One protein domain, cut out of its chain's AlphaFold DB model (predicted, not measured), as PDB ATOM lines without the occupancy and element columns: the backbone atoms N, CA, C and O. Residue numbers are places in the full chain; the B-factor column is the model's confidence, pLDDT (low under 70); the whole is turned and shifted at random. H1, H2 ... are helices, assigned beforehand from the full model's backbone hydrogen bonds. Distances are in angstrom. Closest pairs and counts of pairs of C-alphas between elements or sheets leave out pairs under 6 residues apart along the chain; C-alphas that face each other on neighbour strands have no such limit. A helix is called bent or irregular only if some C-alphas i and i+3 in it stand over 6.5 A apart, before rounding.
ATOM      1  N   ARG A  97      77.778  86.920  92.190       88.19
ATOM      2  CA  ARG A  97      77.341  86.747  93.579       88.19
ATOM      3  C   ARG A  97      77.714  85.374  94.109       88.19
ATOM      4  O   ARG A  97      77.378  84.353  93.509       88.19
ATOM      5  N   TYR A  98      78.329  85.352  95.286       84.50
ATOM      6  CA  TYR A  98      78.672  84.109  95.961       84.50
ATOM      7  C   TYR A  98      77.431  83.391  96.512       84.50
ATOM      8  O   TYR A  98      76.639  83.965  97.256       84.50
ATOM      9  N   TYR A  99      77.291  82.103  96.192       81.38
ATOM     10  CA  TYR A  99      76.136  81.278  96.585       81.38
ATOM     11  C   TYR A  99      76.289  80.586  97.954       81.38
ATOM     12  O   TYR A  99      75.467  79.742  98.316       81.38
ATOM     13  N   GLY A 100      77.345  80.897  98.713       80.06
ATOM     14  CA  GLY A 100      77.564  80.358 100.062       80.06
ATOM     15  C   GLY A 100      78.163  78.948 100.122       80.06
ATOM     16  O   GLY A 100      78.262  78.379 101.203       80.06
ATOM     17  N   GLY A 101      78.553  78.353  98.988       78.88
ATOM     18  CA  GLY A 101      79.132  77.010  98.966       78.88
ATOM     19  C   GLY A 101      79.522  76.523  97.572       78.88
ATOM     20  O   GLY A 101      79.277  77.186  96.564       78.88
ATOM     21  N   LYS A 102      80.164  75.351  97.511       75.38
ATOM     22  CA  LYS A 102      80.511  74.682  96.248       75.38
ATOM     23  C   LYS A 102      79.257  74.027  95.654       75.38
ATOM     24  O   LYS A 102      78.609  73.250  96.343       75.38
ATOM     25  N   HIS A 103      78.951  74.310  94.386       81.06
ATOM     26  CA  HIS A 103      77.761  73.835  93.657       81.06
ATOM     27  C   HIS A 103      76.400  74.352  94.154       81.06
ATOM     28  O   HIS A 103      75.355  73.774  93.841       81.06
ATOM     29  N   TYR A 104      76.388  75.432  94.938       81.88
ATOM     30  CA  TYR A 104      75.159  75.971  95.533       81.88
ATOM     31  C   TYR A 104      74.340  76.822  94.548       81.88
ATOM     32  O   TYR A 104      73.221  77.219  94.869       81.88
ATOM     33  N   GLU A 105      74.830  77.020  93.320       81.88
ATOM     34  CA  GLU A 105      74.031  77.504  92.189       81.88
ATOM     35  C   GLU A 105      72.877  76.547  91.841       81.88
ATOM     36  O   GLU A 105      71.834  76.963  91.336       81.88
ATOM     37  N   SER A 106      73.039  75.256  92.148       89.38
ATOM     38  CA  SER A 106      72.020  74.224  91.983       89.38
ATOM     39  C   SER A 106      71.561  73.748  93.355       89.38
ATOM     40  O   SER A 106      72.292  73.033  94.039       89.38
ATOM     41  N   LYS A 107      70.311  74.059  93.727       90.06
ATOM     42  CA  LYS A 107      69.701  73.555  94.976       90.06
ATOM     43  C   LYS A 107      69.831  72.035  95.109       90.06
ATOM     44  O   LYS A 107      70.123  71.531  96.181       90.06
ATOM     45  N   TYR A 108      69.657  71.307  94.004       93.44
ATOM     46  CA  TYR A 108      69.773  69.851  94.003       93.44
ATOM     47  C   TYR A 108      71.215  69.393  94.251       93.44
ATOM     48  O   TYR A 108      71.455  68.550  95.106       93.44
ATOM     49  N   THR A 109      72.192  69.950  93.529       92.31
ATOM     50  CA  THR A 109      73.594  69.521  93.663       92.31
ATOM     51  C   THR A 109      74.167  69.909  95.023       92.31
ATOM     52  O   THR A 109      74.831  69.081  95.649       92.31
ATOM     53  N   GLY A 110      73.866  71.127  95.488       93.06
ATOM     54  CA  GLY A 110      74.202  71.599  96.827       93.06
ATOM     55  C   GLY A 110      73.680  70.642  97.891       93.06
ATOM     56  O   GLY A 110      74.490  70.076  98.618       93.06
ATOM     57  N   PHE A 111      72.371  70.358  97.889       95.56
ATOM     58  CA  PHE A 111      71.740  69.419  98.820       95.56
ATOM     59  C   PHE A 111      72.348  68.012  98.771       95.56
ATOM     60  O   PHE A 111      72.571  67.387  99.809       95.56
ATOM     61  N   ILE A 112      72.630  67.486  97.571       95.19
ATOM     62  CA  ILE A 112      73.213  66.148  97.446       95.19
ATOM     63  C   ILE A 112      74.592  66.094  98.115       95.19
ATOM     64  O   ILE A 112      74.856  65.163  98.874       95.19
ATOM     65  N   GLN A 113      75.460  67.075  97.855       94.19
ATOM     66  CA  GLN A 113      76.823  67.082  98.395       94.19
ATOM     67  C   GLN A 113      76.893  67.471  99.873       94.19
ATOM     68  O   GLN A 113      77.766  66.960 100.573       94.19
ATOM     69  N   SER A 114      76.015  68.363 100.334       94.69
ATOM     70  CA  SER A 114      76.014  68.835 101.716       94.69
ATOM     71  C   SER A 114      75.216  67.916 102.638       94.69
ATOM     72  O   SER A 114      75.733  67.521 103.670       94.69
ATOM     73  N   TYR A 115      73.999  67.512 102.278       96.62
ATOM     74  CA  TYR A 115      73.106  66.791 103.189       96.62
ATOM     75  C   TYR A 115      73.006  65.299 102.874       96.62
ATOM     76  O   TYR A 115      73.268  64.459 103.733       96.62
ATOM     77  N   TYR A 116      72.623  64.944 101.644       96.75
ATOM     78  CA  TYR A 116      72.272  63.560 101.301       96.75
ATOM     79  C   TYR A 116      73.463  62.606 101.424       96.75
ATOM     80  O   TYR A 116      73.357  61.563 102.067       96.75
ATOM     81  N   LEU A 117      74.606  62.951 100.822       95.94
ATOM     82  CA  LEU A 117      75.812  62.122 100.891       95.94
ATOM     83  C   LEU A 117      76.368  62.042 102.318       95.94
ATOM     84  O   LEU A 117      76.809  60.966 102.731       95.94
ATOM     85  N   PHE A 118      76.284  63.136 103.077       96.56
ATOM     86  CA  PHE A 118      76.731  63.185 104.466       96.56
ATOM     87  C   PHE A 118      75.893  62.256 105.351       96.56
ATOM     88  O   PHE A 118      76.438  61.331 105.947       96.56
ATOM     89  N   ASN A 119      74.569  62.426 105.365       96.38
ATOM     90  CA  ASN A 119      73.681  61.678 106.260       96.38
ATOM     91  C   ASN A 119      73.469  60.219 105.833       96.38
ATOM     92  O   ASN A 119      73.437  59.328 106.676       96.38
ATOM     93  N   LYS A 120      73.348  59.939 104.528       96.69
ATOM     94  CA  LYS A 120      73.027  58.584 104.044       96.69
ATOM     95  C   LYS A 120      74.254  57.708 103.800       96.69
ATOM     96  O   LYS A 120      74.183  56.493 103.975       96.69
ATOM     97  N   PHE A 121      75.357  58.294 103.333       96.12
ATOM     98  CA  PHE A 121      76.555  57.550 102.927       96.12
ATOM     99  C   PHE A 121      77.767  57.806 103.831       96.12
ATOM    100  O   PHE A 121      78.813  57.204 103.590       96.12
ATOM    101  N   ALA A 122      77.644  58.673 104.846       95.19
ATOM    102  CA  ALA A 122      78.763  59.132 105.674       95.19
ATOM    103  C   ALA A 122      79.914  59.731 104.835       95.19
ATOM    104  O   ALA A 122      81.095  59.580 105.155       95.19
ATOM    105  N   ILE A 123      79.569  60.397 103.727       96.38
ATOM    106  CA  ILE A 123      80.522  61.051 102.827       96.38
ATOM    107  C   ILE A 123      80.461  62.559 103.044       96.38
ATOM    108  O   ILE A 123      79.483  63.209 102.681       96.38
ATOM    109  N   ASP A 124      81.555  63.132 103.540       96.06
ATOM    110  CA  ASP A 124      81.749  64.580 103.563       96.06
ATOM    111  C   ASP A 124      82.600  65.031 102.367       96.06
ATOM    112  O   ASP A 124      83.828  64.870 102.347       96.06
ATOM    113  N   TYR A 125      81.943  65.631 101.370       93.31
ATOM    114  CA  TYR A 125      82.575  66.083 100.126       93.31
ATOM    115  C   TYR A 125      83.657  67.152 100.339       93.31
ATOM    116  O   TYR A 125      84.577  67.300  99.520       93.31
ATOM    117  N   ARG A 126      83.595  67.882 101.461       94.50
ATOM    118  CA  ARG A 126      84.596  68.891 101.820       94.50
ATOM    119  C   ARG A 126      85.957  68.252 102.065       94.50
ATOM    120  O   ARG A 126      86.959  68.874 101.742       94.50
ATOM    121  N   ARG A 127      86.030  66.993 102.522       95.94
ATOM    122  CA  ARG A 127      87.313  66.294 102.745       95.94
ATOM    123  C   ARG A 127      88.128  66.152 101.458       95.94
ATOM    124  O   ARG A 127      89.333  66.374 101.478       95.94
ATOM    125  N   ALA A 128      87.477  65.817 100.344       94.69
ATOM    126  CA  ALA A 128      88.107  65.731  99.024       94.69
ATOM    127  C   ALA A 128      88.595  67.110  98.532       94.69
ATOM    128  O   ALA A 128      89.719  67.263  98.046       94.69
ATOM    129  N   THR A 129      87.764  68.135  98.743       93.19
ATOM    130  CA  THR A 129      88.084  69.523  98.377       93.19
ATOM    131  C   THR A 129      89.264  70.055  99.199       93.19
ATOM    132  O   THR A 129      90.253  70.503  98.625       93.19
ATOM    133  N   PHE A 130      89.218  69.927 100.528       95.38
ATOM    134  CA  PHE A 130      90.298  70.352 101.416       95.38
ATOM    135  C   PHE A 130      91.586  69.564 101.192       95.38
ATOM    136  O   PHE A 130      92.654  70.157 101.236       95.38
ATOM    137  N   ALA A 131      91.520  68.261 100.894       96.00
ATOM    138  CA  ALA A 131      92.715  67.497 100.537       96.00
ATOM    139  C   ALA A 131      93.418  68.100  99.309       96.00
ATOM    140  O   ALA A 131      94.630  68.299  99.337       96.00
ATOM    141  N   SER A 132      92.653  68.452  98.270       94.31
ATOM    142  CA  SER A 132      93.193  69.111  97.072       94.31
ATOM    143  C   SER A 132      93.813  70.473  97.412       94.31
ATOM    144  O   SER A 132      94.938  70.757  97.010       94.31
ATOM    145  N   GLN A 133      93.121  71.278  98.223       92.56
ATOM    146  CA  GLN A 133      93.578  72.612  98.629       92.56
ATOM    147  C   GLN A 133      94.812  72.587  99.542       92.56
ATOM    148  O   GLN A 133      95.660  73.466  99.425       92.56
ATOM    149  N   ILE A 134      94.943  71.583 100.415       94.44
ATOM    150  CA  ILE A 134      96.145  71.367 101.232       94.44
ATOM    151  C   ILE A 134      97.333  71.041 100.325       94.44
ATOM    152  O   ILE A 134      98.395  71.639 100.475       94.44
ATOM    153  N   CYS A 135      97.158  70.139  99.352       93.44
ATOM    154  CA  CYS A 135      98.202  69.823  98.373       93.44
ATOM    155  C   CYS A 135      98.585  71.032  97.504       93.44
ATOM    156  O   CYS A 135      99.733  71.132  97.086       93.44
ATOM    157  N   ALA A 136      97.647  71.948  97.259       90.88
ATOM    158  CA  ALA A 136      97.889  73.202  96.549       90.88
ATOM    159  C   ALA A 136      98.456  74.329  97.440       90.88
ATOM    160  O   ALA A 136      98.715  75.416  96.937       90.88
ATOM    161  N   GLY A 137      98.622  74.107  98.751       90.31
ATOM    162  CA  GLY A 137      99.115  75.117  99.697       90.31
ATOM    163  C   GLY A 137      98.113  76.223 100.056       90.31
ATOM    164  O   GLY A 137      98.477  77.168 100.745       90.31
ATOM    165  N   ALA A 138      96.852  76.112  99.628       90.25
ATOM    166  CA  ALA A 138      95.836  77.148  99.823       90.25
ATOM    167  C   ALA A 138      95.235  77.163 101.241       90.25
ATOM    168  O   ALA A 138      94.742  78.193 101.695       90.25
ATOM    169  N   VAL A 139      95.226  76.018 101.931       93.38
ATOM    170  CA  VAL A 139      94.663  75.865 103.283       93.38
ATOM    171  C   VAL A 139      95.552  74.924 104.090       93.38
ATOM    172  O   VAL A 139      96.024  73.909 103.577       93.38
ATOM    173  N   THR A 140      95.767  75.218 105.372       97.06
ATOM    174  CA  THR A 140      96.489  74.304 106.267       97.06
ATOM    175  C   THR A 140      95.597  73.149 106.722       97.06
ATOM    176  O   THR A 140      94.379  73.281 106.858       97.06
ATOM    177  N   ARG A 141      96.202  72.003 107.054       97.31
ATOM    178  CA  ARG A 141      95.464  70.860 107.617       97.31
ATOM    179  C   ARG A 141      94.649  71.247 108.856       97.31
ATOM    180  O   ARG A 141      93.516  70.801 108.990       97.31
ATOM    181  N   THR A 142      95.208  72.075 109.737       98.12
ATOM    182  CA  THR A 142      94.547  72.520 110.972       98.12
ATOM    183  C   THR A 142      93.293  73.340 110.678       98.12
ATOM    184  O   THR A 142      92.243  73.066 111.251       98.12
ATOM    185  N   GLN A 143      93.368  74.295 109.744       96.56
ATOM    186  CA  GLN A 143      92.202  75.074 109.311       96.56
ATOM    187  C   GLN A 143      91.126  74.171 108.697       96.56
ATOM    188  O   GLN A 143      89.965  74.262 109.079       96.56
ATOM    189  N   ALA A 144      91.518  73.259 107.804       96.50
ATOM    190  CA  ALA A 144      90.583  72.328 107.181       96.50
ATOM    191  C   ALA A 144      89.870  71.439 108.212       96.50
ATOM    192  O   ALA A 144      88.665  71.232 108.111       96.50
ATOM    193  N   LEU A 145      90.590  70.919 109.211       97.75
ATOM    194  CA  LEU A 145      89.987  70.108 110.271       97.75
ATOM    195  C   LEU A 145      88.997  70.915 111.112       97.75
ATOM    196  O   LEU A 145      87.906  70.413 111.363       97.75
ATOM    197  N   LYS A 146      89.327  72.164 111.457       97.56
ATOM    198  CA  LYS A 146      88.426  73.065 112.189       97.56
ATOM    199  C   LYS A 146      87.124  73.332 111.424       97.56
ATOM    200  O   LYS A 146      86.046  73.305 112.005       97.56
ATOM    201  N   GLU A 147      87.198  73.536 110.109       94.44
ATOM    202  CA  GLU A 147      86.003  73.709 109.265       94.44
ATOM    203  C   GLU A 147      85.140  72.436 109.182       94.44
ATOM    204  O   GLU A 147      83.915  72.505 109.061       94.44
ATOM    205  N   LEU A 148      85.765  71.258 109.258       96.56
ATOM    206  CA  LEU A 148      85.080  69.963 109.212       96.56
ATOM    207  C   LEU A 148      84.382  69.587 110.528       96.56
ATOM    208  O   LEU A 148      83.569  68.666 110.511       96.56
ATOM    209  N   GLU A 149      84.659  70.277 111.641       96.62
ATOM    210  CA  GLU A 149      83.975  70.048 112.929       96.62
ATOM    211  C   GLU A 149      82.476  70.361 112.848       96.62
ATOM    212  O   GLU A 149      81.663  69.726 113.518       96.62
ATOM    213  N   LYS A 150      82.100  71.327 112.006       94.19
ATOM    214  CA  LYS A 150      80.703  71.698 111.772       94.19
ATOM    215  C   LYS A 150      80.113  70.865 110.635       94.19
ATOM    216  O   LYS A 150      80.837  70.560 109.679       94.19
ATOM    217  N   PRO A 151      78.808  70.547 110.665       94.81
ATOM    218  CA  PRO A 151      78.155  69.883 109.543       94.81
ATOM    219  C   PRO A 151      78.266  70.725 108.254       94.81
ATOM    220  O   PRO A 151      78.344  71.954 108.316       94.81
ATOM    221  N   PRO A 152      78.272  70.089 107.069       94.44
ATOM    222  CA  PRO A 152      78.376  70.781 105.779       94.44
ATOM    223  C   PRO A 152      77.116  71.551 105.358       94.44
ATOM    224  O   PRO A 152      77.054  72.040 104.230       94.44
ATOM    225  N   TYR A 153      76.100  71.619 106.212       93.75
ATOM    226  CA  TYR A 153      74.799  72.193 105.907       93.75
ATOM    227  C   TYR A 153      74.192  72.857 107.146       93.75
ATOM    228  O   TYR A 153      74.553  72.547 108.279       93.75
ATOM    229  N   ASP A 154      73.245  73.758 106.899       93.31
ATOM    230  CA  ASP A 154      72.354  74.311 107.915       93.31
ATOM    231  C   ASP A 154      71.049  73.501 107.940       93.31
ATOM    232  O   ASP A 154      70.486  73.216 106.879       93.31
ATOM    233  N   GLU A 155      70.573  73.121 109.127       93.88
ATOM    234  CA  GLU A 155      69.387  72.266 109.284       93.88
ATOM    235  C   GLU A 155      68.117  72.922 108.723       93.88
ATOM    236  O   GLU A 155      67.341  72.279 108.014       93.88
ATOM    237  N   SER A 156      67.924  74.224 108.970       93.75
ATOM    238  CA  SER A 156      66.738  74.947 108.492       93.75
ATOM    239  C   SER A 156      66.709  75.024 106.961       93.75
ATOM    240  O   SER A 156      65.680  74.770 106.328       93.75
ATOM    241  N   LYS A 157      67.869  75.274 106.343       92.00
ATOM    242  CA  LYS A 157      68.031  75.264 104.888       92.00
ATOM    243  C   LYS A 157      67.827  73.866 104.309       92.00
ATOM    244  O   LYS A 157      67.129  73.729 103.304       92.00
ATOM    245  N   ALA A 158      68.405  72.840 104.932       94.44
ATOM    246  CA  ALA A 158      68.262  71.460 104.487       94.44
ATOM    247  C   ALA A 158      66.794  71.013 104.503       94.44
ATOM    248  O   ALA A 158      66.354  70.345 103.568       94.44
ATOM    249  N   GLN A 159      66.013  71.434 105.501       95.44
ATOM    250  CA  GLN A 159      64.579  71.156 105.560       95.44
ATOM    251  C   GLN A 159      63.824  71.744 104.358       95.44
ATOM    252  O   GLN A 159      63.107  71.019 103.662       95.44
ATOM    253  N   LEU A 160      64.057  73.021 104.042       95.00
ATOM    254  CA  LEU A 160      63.448  73.678 102.877       95.00
ATOM    255  C   LEU A 160      63.884  73.034 101.549       95.00
ATOM    256  O   LEU A 160      63.098  72.927 100.602       95.00
ATOM    257  N   GLU A 161      65.141  72.598 101.454       95.75
ATOM    258  CA  GLU A 161      65.650  71.891 100.278       95.75
ATOM    259  C   GLU A 161      65.019  70.500 100.126       95.75
ATOM    260  O   GLU A 161      64.669  70.135  99.000       95.75
ATOM    261  N   LYS A 162      64.786  69.762 101.221       97.06
ATOM    262  CA  LYS A 162      64.066  68.475 101.196       97.06
ATOM    263  C   LYS A 162      62.655  68.632 100.645       97.06
ATOM    264  O   LYS A 162      62.287  67.908  99.721       97.06
ATOM    265  N   GLU A 163      61.899  69.611 101.134       96.75
ATOM    266  CA  GLU A 163      60.547  69.915 100.641       96.75
ATOM    267  C   GLU A 163      60.547  70.271  99.150       96.75
ATOM    268  O   GLU A 163      59.762  69.737  98.359       96.75
ATOM    269  N   TYR A 164      61.474  71.143  98.742       96.44
ATOM    270  CA  TYR A 164      61.622  71.542  97.348       96.44
ATOM    271  C   TYR A 164      61.960  70.349  96.441       96.44
ATOM    272  O   TYR A 164      61.358  70.195  95.374       96.44
ATOM    273  N   ILE A 165      62.908  69.502  96.848       97.06
ATOM    274  CA  ILE A 165      63.368  68.357  96.058       97.06
ATOM    275  C   ILE A 165      62.294  67.270  95.996       97.06
ATOM    276  O   ILE A 165      62.002  66.807  94.894       97.06
ATOM    277  N   ALA A 166      61.650  66.921  97.114       97.06
ATOM    278  CA  ALA A 166      60.549  65.953  97.145       97.06
ATOM    279  C   ALA A 166      59.431  66.362  96.172       97.06
ATOM    280  O   ALA A 166      59.046  65.586  95.291       97.06
ATOM    281  N   LYS A 167      59.024  67.642  96.214       97.00
ATOM    282  CA  LYS A 167      58.052  68.211  95.270       97.00
ATOM    283  C   LYS A 167      58.507  68.095  93.812       97.00
ATOM    284  O   LYS A 167      57.697  67.775  92.946       97.00
ATOM    285  N   LYS A 168      59.784  68.361  93.510       95.56
ATOM    286  CA  LYS A 168      60.332  68.263  92.140       95.56
ATOM    287  C   LYS A 168      60.459  66.822  91.643       95.56
ATOM    288  O   LYS A 168      60.331  66.602  90.441       95.56
ATOM    289  N   LEU A 169      60.693  65.871  92.543       93.56
ATOM    290  CA  LEU A 169      60.719  64.439  92.243       93.56
ATOM    291  C   LEU A 169      59.310  63.832  92.150       93.56
ATOM    292  O   LEU A 169      59.155  62.759  91.571       93.56
ATOM    293  N   GLY A 170      58.288  64.534  92.652       95.31
ATOM    294  CA  GLY A 170      56.896  64.088  92.622       95.31
ATOM    295  C   GLY A 170      56.572  63.036  93.684       95.31
ATOM    296  O   GLY A 170      55.713  62.194  93.440       95.31
ATOM    297  N   ILE A 171      57.265  63.080  94.824       96.00
ATOM    298  CA  ILE A 171      57.067  62.196  95.984       96.00
ATOM    299  C   ILE A 171      56.717  63.025  97.226       96.00
ATOM    300  O   ILE A 171      56.958  64.236  97.253       96.00
ATOM    301  N   SER A 172      56.142  62.394  98.253       98.00
ATOM    302  CA  SER A 172      55.882  63.086  99.522       98.00
ATOM    303  C   SER A 172      57.182  63.348 100.289       98.00
ATOM    304  O   SER A 172      58.191  62.666 100.085       98.00
ATOM    305  N   LEU A 173      57.160  64.332 101.194       97.88
ATOM    306  CA  LEU A 173      58.294  64.588 102.082       97.88
ATOM    307  C   LEU A 173      58.613  63.349 102.932       97.88
ATOM    308  O   LEU A 173      59.769  62.951 103.003       97.88
ATOM    309  N   ASP A 174      57.592  62.678 103.473       98.12
ATOM    310  CA  ASP A 174      57.759  61.452 104.264       98.12
ATOM    311  C   ASP A 174      58.424  60.318 103.473       98.12
ATOM    312  O   ASP A 174      59.245  59.571 104.007       98.12
ATOM    313  N   GLU A 175      58.075  60.158 102.193       97.38
ATOM    314  CA  GLU A 175      58.722  59.177 101.321       97.38
ATOM    315  C   GLU A 175      60.191  59.539 101.089       97.38
ATOM    316  O   GLU A 175      61.064  58.673 101.171       97.38
ATOM    317  N   PHE A 176      60.484  60.821 100.861       97.31
ATOM    318  CA  PHE A 176      61.853  61.286 100.684       97.31
ATOM    319  C   PHE A 176      62.700  61.091 101.950       97.31
ATOM    320  O   PHE A 176      63.827  60.602 101.861       97.31
ATOM    321  N   GLU A 177      62.143  61.364 103.129       97.06
ATOM    322  CA  GLU A 177      62.800  61.111 104.416       97.06
ATOM    323  C   GLU A 177      63.092  59.624 104.622       97.06
ATOM    324  O   GLU A 177      64.209  59.252 104.993       97.06
TER     325      GLU A 177
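Overview. This is residues 97 to 177 of the 216 residues of the protein "N-acetyl sugar amidotransferase" of Bacteroidetes bacterium (UniProt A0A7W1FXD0). Helix H1 stands in the middle, with the helical hairpin of H2 and H3 reaching away on one side and H4 crossing H1 on the other. The short H5 packs on H4, and the hairpin and the H4 and H5 pair make the two ends of the longest axis. The printed part has 81 residues with five named helices, H1 to H5 in chain order, and no named strand; the class is all helix. It is only just loose, close to compact, with a radius of gyration of the C-alphas of 14.3 A, and spans 44 by 29 by 18 A.

Arrangement. H1, residues 107 to 121, touches H2, residues 125 to 135, with residues 113 to 118 alone. Their lines are about perpendicular at 84 degrees, and the closest C-alphas, of Gln 113 and Tyr 125, are 6.1 A apart. H2 and H3, residues 141 to 148, touch as a hairpin, a shallow tilt of 15 degrees, opposite ways; the closest C-alphas, of Phe 130 and Ala 144, are 6.1 A apart. H4, residues 155 to 169, is apart from H3 but touches H1, about perpendicular at 73 degrees, with the C-alphas of Phe 111 and Glu 161 closest at 6.7 A. H4 touches H5, residues 173 to 177, with residues 162 to 167 alone; the closest C-alphas, of Ala 166 and Leu 173, are 5.6 A apart. Every O i to N i+4 pair is within hydrogen-bond range in H2, H3, H4 and H5, and 8 of 11 in H1.

Along the chain. H1 begins at C-alpha 107, (69.701, 73.555, 94.976), and is 19.1 A long; it is irregular, but only just, with C-alphas 114 and 117 at 6.8 A. H2 is 16.2 A long, H3 10.5 A and H4 20.7 A. H5, 6.2 A long, ends at C-alpha 177, (62.800, 61.111, 104.416).

Size, cuts and confidence. The C-alphas of Gly 137 and Ser 172, the two farthest apart, are 44.9 A apart. The printed part has no cut, no link is long, and no printed residue is under pLDDT 70.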